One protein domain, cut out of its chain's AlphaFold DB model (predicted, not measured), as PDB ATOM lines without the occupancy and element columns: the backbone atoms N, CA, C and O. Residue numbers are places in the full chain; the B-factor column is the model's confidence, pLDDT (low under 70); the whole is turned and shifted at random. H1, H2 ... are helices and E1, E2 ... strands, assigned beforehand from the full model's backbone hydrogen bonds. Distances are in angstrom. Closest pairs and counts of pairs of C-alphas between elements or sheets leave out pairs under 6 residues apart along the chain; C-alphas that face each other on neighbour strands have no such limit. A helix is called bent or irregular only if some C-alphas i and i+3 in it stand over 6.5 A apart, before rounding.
ATOM      1  N   GLN A 147     243.570 209.677 255.980       94.00
ATOM      2  CA  GLN A 147     244.776 210.035 255.252       94.00
ATOM      3  C   GLN A 147     245.751 208.853 255.255       94.00
ATOM      4  O   GLN A 147     245.969 208.201 256.281       94.00
ATOM      5  N   ASP A 148     246.365 208.600 254.101       93.88
ATOM      6  CA  ASP A 148     247.474 207.658 253.980       93.88
ATOM      7  C   ASP A 148     248.791 208.384 254.274       93.88
ATOM      8  O   ASP A 148     249.241 209.241 253.507       93.88
ATOM      9  N   TYR A 149     249.430 208.025 255.384       90.25
ATOM     10  CA  TYR A 149     250.730 208.571 255.755       90.25
ATOM     11  C   TYR A 149     251.847 207.861 254.985       90.25
ATOM     12  O   TYR A 149     252.078 206.666 255.140       90.25
ATOM     13  N   LEU A 150     252.562 208.617 254.145       85.25
ATOM     14  CA  LEU A 150     253.690 208.101 253.355       85.25
ATOM     15  C   LEU A 150     254.968 207.910 254.181       85.25
ATOM     16  O   LEU A 150     255.842 207.142 253.781       85.25
ATOM     17  N   VAL A 151     255.093 208.632 255.297       86.69
ATOM     18  CA  VAL A 151     256.258 208.583 256.182       86.69
ATOM     19  C   VAL A 151     255.826 207.957 257.496       86.69
ATOM     20  O   VAL A 151     255.138 208.582 258.298       86.69
ATOM     21  N   THR A 152     256.236 206.709 257.689       94.50
ATOM     22  CA  THR A 152     256.094 205.987 258.950       94.50
ATOM     23  C   THR A 152     257.427 205.962 259.679       94.50
ATOM     24  O   THR A 152     258.480 205.960 259.040       94.50
ATOM     25  N   CYS A 153     257.388 205.858 260.996       96.44
ATOM     26  CA  CYS A 153     258.569 205.696 261.831       96.44
ATOM     27  C   CYS A 153     258.491 204.384 262.619       96.44
ATOM     28  O   CYS A 153     257.424 203.786 262.768       96.44
ATOM     29  N   THR A 154     259.635 203.924 263.112       96.38
ATOM     30  CA  THR A 154     259.732 202.783 264.036       96.38
ATOM     31  C   THR A 154     260.403 203.154 265.354       96.38
ATOM     32  O   THR A 154     260.216 202.451 266.345       96.38
ATOM     33  N   ALA A 155     261.155 204.256 265.371       96.00
ATOM     34  CA  ALA A 155     261.772 204.843 266.553       96.00
ATOM     35  C   ALA A 155     261.893 206.370 266.407       96.00
ATOM     36  O   ALA A 155     261.883 206.895 265.294       96.00
ATOM     37  N   ASP A 156     262.078 207.082 267.522       94.81
ATOM     38  CA  ASP A 156     262.220 208.550 267.547       94.81
ATOM     39  C   ASP A 156     263.354 209.065 266.652       94.81
ATOM     40  O   ASP A 156     263.242 210.125 266.039       94.81
ATOM     41  N   THR A 157     264.426 208.283 266.500       93.88
ATOM     42  CA  THR A 157     265.566 208.619 265.631       93.88
ATOM     43  C   THR A 157     265.187 208.727 264.154       93.88
ATOM     44  O   THR A 157     265.862 209.422 263.397       93.88
ATOM     45  N   ASP A 158     264.105 208.067 263.726       93.94
ATOM     46  CA  ASP A 158     263.591 208.186 262.357       93.94
ATOM     47  C   ASP A 158     262.978 209.579 262.119       93.94
ATOM     48  O   ASP A 158     262.986 210.088 260.998       93.94
ATOM     49  N   CYS A 159     262.496 210.222 263.185       92.94
ATOM     50  CA  CYS A 159     261.840 211.525 263.146       92.94
ATOM     51  C   CYS A 159     262.815 212.702 263.241       92.94
ATOM     52  O   CYS A 159     262.493 213.800 262.792       92.94
ATOM     53  N   GLU A 160     264.037 212.478 263.730       84.88
ATOM     54  CA  GLU A 160     265.083 213.506 263.812       84.88
ATOM     55  C   GLU A 160     265.462 214.089 262.443       84.88
ATOM     56  O   GLU A 160     265.847 215.256 262.347       84.88
ATOM     57  N   GLN A 161     265.335 213.303 261.367       74.31
ATOM     58  CA  GLN A 161     265.631 213.768 260.006       74.31
ATOM     59  C   GLN A 161     264.620 214.809 259.514       74.31
ATOM     60  O   GLN A 161     264.984 215.695 258.740       74.31
ATOM     61  N   THR A 162     263.378 214.737 259.996       68.62
ATOM     62  CA  THR A 162     262.330 215.727 259.715       68.62
ATOM     63  C   THR A 162     262.600 217.037 260.466       68.62
ATOM     64  O   THR A 162     262.332 218.118 259.949       68.62
ATOM     65  N   SER A 163     263.219 216.952 261.648       63.84
ATOM     66  CA  SER A 163     263.481 218.069 262.567       63.84
ATOM     67  C   SER A 163     264.633 218.999 262.163       63.84
ATOM     68  O   SER A 163     264.766 220.090 262.714       63.84
ATOM     69  N   GLN A 164     265.504 218.611 261.220       58.16
ATOM     70  CA  GLN A 164     266.729 219.378 260.920       58.16
ATOM     71  C   GLN A 164     266.496 220.730 260.212       58.16
ATOM     72  O   GLN A 164     267.454 221.470 259.988       58.16
ATOM     73  N   GLY A 165     265.253 221.070 259.855       57.69
ATOM     74  CA  GLY A 165     264.937 222.273 259.078       57.69
ATOM     75  C   GLY A 165     264.552 223.513 259.886       57.69
ATOM     76  O   GLY A 165     264.847 224.624 259.447       57.69
ATOM     77  N   GLU A 166     263.897 223.366 261.041       59.75
ATOM     78  CA  GLU A 166     263.167 224.482 261.660       59.75
ATOM     79  C   GLU A 166     263.352 224.524 263.187       59.75
ATOM     80  O   GLU A 166     262.812 223.720 263.936       59.75
ATOM     81  N   ASN A 167     264.127 225.508 263.655       74.19
ATOM     82  CA  ASN A 167     264.041 226.114 264.994       74.19
ATOM     83  C   ASN A 167     264.143 225.209 266.241       74.19
ATOM     84  O   ASN A 167     263.762 225.647 267.322       74.19
ATOM     85  N   GLY A 168     264.695 223.996 266.139       79.06
ATOM     86  CA  GLY A 168     264.828 223.104 267.298       79.06
ATOM     87  C   GLY A 168     263.528 222.401 267.695       79.06
ATOM     88  O   GLY A 168     263.445 221.871 268.798       79.06
ATOM     89  N   ILE A 169     262.540 222.371 266.795       88.19
ATOM     90  CA  ILE A 169     261.308 221.602 266.971       88.19
ATOM     91  C   ILE A 169     261.667 220.114 267.002       88.19
ATOM     92  O   ILE A 169     262.286 219.597 266.069       88.19
ATOM     93  N   ARG A 170     261.290 219.418 268.077       92.06
ATOM     94  CA  ARG A 170     261.544 217.985 268.241       92.06
ATOM     95  C   ARG A 170     260.317 217.178 267.832       92.06
ATOM     96  O   ARG A 170     259.197 217.538 268.172       92.06
ATOM     97  N   TYR A 171     260.545 216.064 267.145       94.38
ATOM     98  CA  TYR A 171     259.509 215.101 266.787       94.38
ATOM     99  C   TYR A 171     259.795 213.753 267.444       94.38
ATOM    100  O   TYR A 171     260.960 213.374 267.596       94.38
ATOM    101  N   VAL A 172     258.735 213.040 267.810       96.00
ATOM    102  CA  VAL A 172     258.769 211.690 268.379       96.00
ATOM    103  C   VAL A 172     257.997 210.723 267.497       96.00
ATOM    104  O   VAL A 172     257.094 211.119 266.758       96.00
ATOM    105  N   CYS A 173     258.383 209.454 267.542       97.25
ATOM    106  CA  CYS A 173     257.705 208.405 266.811       97.25
ATOM    107  C   CYS A 173     256.574 207.830 267.653       97.25
ATOM    108  O   CYS A 173     256.812 207.054 268.579       97.25
ATOM    109  N   GLU A 174     255.339 208.169 267.301       96.62
ATOM    110  CA  GLU A 174     254.169 207.751 268.061       96.62
ATOM    111  C   GLU A 174     253.231 206.912 267.200       96.62
ATOM    112  O   GLU A 174     253.093 207.125 265.991       96.62
ATOM    113  N   LYS A 175     252.578 205.934 267.829       96.69
ATOM    114  CA  LYS A 175     251.538 205.158 267.165       96.69
ATOM    115  C   LYS A 175     250.386 206.087 266.801       96.69
ATOM    116  O   LYS A 175     249.987 206.923 267.608       96.69
ATOM    117  N   VAL A 176     249.836 205.923 265.604       95.56
ATOM    118  CA  VAL A 176     248.693 206.746 265.211       95.56
ATOM    119  C   VAL A 176     247.479 206.451 266.100       95.56
ATOM    120  O   VAL A 176     247.169 205.298 266.424       95.56
ATOM    121  N   THR A 177     246.776 207.508 266.472       94.50
ATOM    122  CA  THR A 177     245.488 207.474 267.156       94.50
ATOM    123  C   THR A 177     244.379 207.778 266.142       94.50
ATOM    124  O   THR A 177     244.654 208.248 265.033       94.50
ATOM    125  N   PRO A 178     243.104 207.504 266.464       91.94
ATOM    126  CA  PRO A 178     241.991 207.878 265.588       91.94
ATOM    127  C   PRO A 178     241.980 209.367 265.200       91.94
ATOM    128  O   PRO A 178     241.541 209.702 264.102       91.94
ATOM    129  N   GLU A 179     242.497 210.235 266.073       93.25
ATOM    130  CA  GLU A 179     242.577 211.696 265.917       93.25
ATOM    131  C   GLU A 179     243.523 212.134 264.799       93.25
ATOM    132  O   GLU A 179     243.301 213.164 264.165       93.25
ATOM    133  N   ASP A 180     244.531 211.314 264.488       94.50
ATOM    134  CA  ASP A 180     245.462 211.568 263.385       94.50
ATOM    135  C   ASP A 180     244.825 211.342 262.017       94.50
ATOM    136  O   ASP A 180     245.461 211.546 260.987       94.50
ATOM    137  N   CYS A 181     243.583 210.860 261.960       94.75
ATOM    138  CA  CYS A 181     242.922 210.551 260.702       94.75
ATOM    139  C   CYS A 181     243.648 209.506 259.858       94.75
ATOM    140  O   CYS A 181     243.418 209.458 258.657       94.75
ATOM    141  N   ALA A 182     244.511 208.661 260.419       95.06
ATOM    142  CA  ALA A 182     245.247 207.674 259.635       95.06
ATOM    143  C   ALA A 182     244.330 206.545 259.125       95.06
ATOM    144  O   ALA A 182     243.509 206.009 259.871       95.06
ATOM    145  N   CYS A 183     244.485 206.148 257.856       94.81
ATOM    146  CA  CYS A 183     243.735 205.016 257.291       94.81
ATOM    147  C   CYS A 183     244.141 203.663 257.897       94.81
ATOM    148  O   CYS A 183     243.333 202.734 257.943       94.81
ATOM    149  N   ASP A 184     245.383 203.550 258.363       94.56
ATOM    150  CA  ASP A 184     245.920 202.375 259.038       94.56
ATOM    151  C   ASP A 184     246.323 202.764 260.460       94.56
ATOM    152  O   ASP A 184     247.224 203.576 260.628       94.56
ATOM    153  N   THR A 185     245.681 202.194 261.488       94.19
ATOM    154  CA  THR A 185     246.009 202.501 262.893       94.19
ATOM    155  C   THR A 185     247.149 201.661 263.477       94.19
ATOM    156  O   THR A 185     247.469 201.746 264.666       94.19
ATOM    157  N   SER A 186     247.754 200.795 262.659       95.19
ATOM    158  CA  SER A 186     248.853 199.916 263.066       95.19
ATOM    159  C   SER A 186     250.240 200.515 262.836       95.19
ATOM    160  O   SER A 186     251.220 199.961 263.338       95.19
ATOM    161  N   ILE A 187     250.323 201.641 262.125       96.19
ATOM    162  CA  ILE A 187     251.572 202.356 261.860       96.19
ATOM    163  C   ILE A 187     251.894 203.374 262.963       96.19
ATOM    164  O   ILE A 187     251.046 203.742 263.775       96.19
ATOM    165  N   SER A 188     253.133 203.857 262.952       97.44
ATOM    166  CA  SER A 188     253.562 205.014 263.736       97.44
ATOM    167  C   SER A 188     254.003 206.134 262.804       97.44
ATOM    168  O   SER A 188     254.540 205.870 261.725       97.44
ATOM    169  N   ILE A 189     253.780 207.378 263.217       96.25
ATOM    170  CA  ILE A 189     254.144 208.588 262.476       96.25
ATOM    171  C   ILE A 189     254.947 209.534 263.369       96.25
ATOM    172  O   ILE A 189     254.907 209.443 264.595       96.25
ATOM    173  N   CYS A 190     255.675 210.455 262.746       95.56
ATOM    174  CA  CYS A 190     256.401 211.488 263.475       95.56
ATOM    175  C   CYS A 190     255.444 212.593 263.924       95.56
ATOM    176  O   CYS A 190     254.940 213.348 263.089       95.56
ATOM    177  N   LYS A 191     255.225 212.698 265.234       94.56
ATOM    178  CA  LYS A 191     254.423 213.750 265.869       94.56
ATOM    179  C   LYS A 191     255.307 214.760 266.573       94.56
ATOM    180  O   LYS A 191     256.465 214.475 266.872       94.56
ATOM    181  N   LEU A 192     254.769 215.954 266.800       94.44
ATOM    182  CA  LEU A 192     255.450 216.973 267.589       94.44
ATOM    183  C   LEU A 192     255.649 216.449 269.017       94.44
ATOM    184  O   LEU A 192     254.704 215.950 269.620       94.44
ATOM    185  N   ALA A 193     256.869 216.555 269.534       95.25
ATOM    186  CA  ALA A 193     257.156 216.213 270.918       95.25
ATOM    187  C   ALA A 193     256.451 217.195 271.860       95.25
ATOM    188  O   ALA A 193     256.449 218.399 271.604       95.25
ATOM    189  N   CYS A 194     255.916 216.703 272.973       97.19
ATOM    190  CA  CYS A 194     255.512 217.584 274.063       97.19
ATOM    191  C   CYS A 194     256.751 218.252 274.687       97.19
ATOM    192  O   CYS A 194     257.840 217.666 274.733       97.19
ATOM    193  N   GLU A 195     256.592 219.471 275.192       95.62
ATOM    194  CA  GLU A 195     257.641 220.205 275.911       95.62
ATOM    195  C   GLU A 195     257.318 220.324 277.404       95.62
ATOM    196  O   GLU A 195     258.208 220.364 278.257       95.62
ATOM    197  N   GLN A 196     256.031 220.346 277.738       95.75
ATOM    198  CA  GLN A 196     255.521 220.557 279.086       95.75
ATOM    199  C   GLN A 196     254.282 219.695 279.346       95.75
ATOM    200  O   GLN A 196     253.658 219.138 278.449       95.75
ATOM    201  N   HIS A 197     253.905 219.579 280.620       93.56
ATOM    202  CA  HIS A 197     252.805 218.705 281.038       93.56
ATOM    203  C   HIS A 197     251.450 219.135 280.457       93.56
ATOM    204  O   HIS A 197     250.602 218.285 280.222       93.56
ATOM    205  N   SER A 198     251.258 220.433 280.211       94.31
ATOM    206  CA  SER A 198     250.029 220.992 279.639       94.31
ATOM    207  C   SER A 198     249.848 220.723 278.146       94.31
ATOM    208  O   SER A 198     248.782 221.033 277.624       94.31
ATOM    209  N   ASP A 199     250.855 220.171 277.466       95.38
ATOM    210  CA  ASP A 199     250.735 219.791 276.054       95.38
ATOM    211  C   ASP A 199     250.058 218.419 275.889       95.38
ATOM    212  O   ASP A 199     249.653 218.060 274.787       95.38
ATOM    213  N   CYS A 200     249.945 217.654 276.978       95.38
ATOM    214  CA  CYS A 200     249.341 216.326 277.001       95.38
ATOM    215  C   CYS A 200     247.892 216.364 277.498       95.38
ATOM    216  O   CYS A 200     247.457 217.334 278.130       95.38
ATOM    217  N   ALA A 201     247.141 215.290 277.242       93.56
ATOM    218  CA  ALA A 201     245.763 215.192 277.698       93.56
ATOM    219  C   ALA A 201     245.672 215.150 279.235       93.56
ATOM    220  O   ALA A 201     246.627 214.839 279.953       93.56
TER     221      ALA A 201
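What this domain is: This is residues 147 to 201 of the 285 residues of an uncharacterized protein of Bradymonas sediminis (UniProt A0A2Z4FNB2). Little regular structure: a short helix, H1, packs on a two-stranded hairpin, E1 and E2, amid long loops, and residues 196 to 201 stick out at the end of the printed part. The 55 residues printed hold H1, E1 and E2 in that order, 18 residues in named elements, class mixed. The whole is compact, radius of gyration of the C-alphas 11.6 A, spanning 30 by 26 by 17 A.

How they stand to each other: H1, residues 156 to 163, comes closest to E1, residues 171 to 175, at the C-alphas of Asp 156 and Cys 173, 4.6 A apart. Its closest C-alphas to E2, residues 188 to 192, are those of Cys 159 and Cys 190, 5.4 A. E1 and E2 form an antiparallel hairpin at 142 degrees, with N 172 and O 191 within hydrogen-bond range at 2.8 A. In H1, 2 of 4 O i to N i+4 pairs and 3 of 5 O i to N i+3 pairs are within range.

Where its parts are: H1 begins at C-alpha 156 (262.220, 208.550, 267.547) and is 10.8 A long; it is neither bent nor irregular, but only just: C-alphas 158 and 161 are 6.4 A apart. E1 and E2 are each 12.7 A long; E2 ends at C-alpha 192 (255.450, 216.973, 267.589).

The domain as a whole: The printed part has no cut. The link from E1 to E2 is long, 12 residues. Residues 162 to 166 are under pLDDT 70.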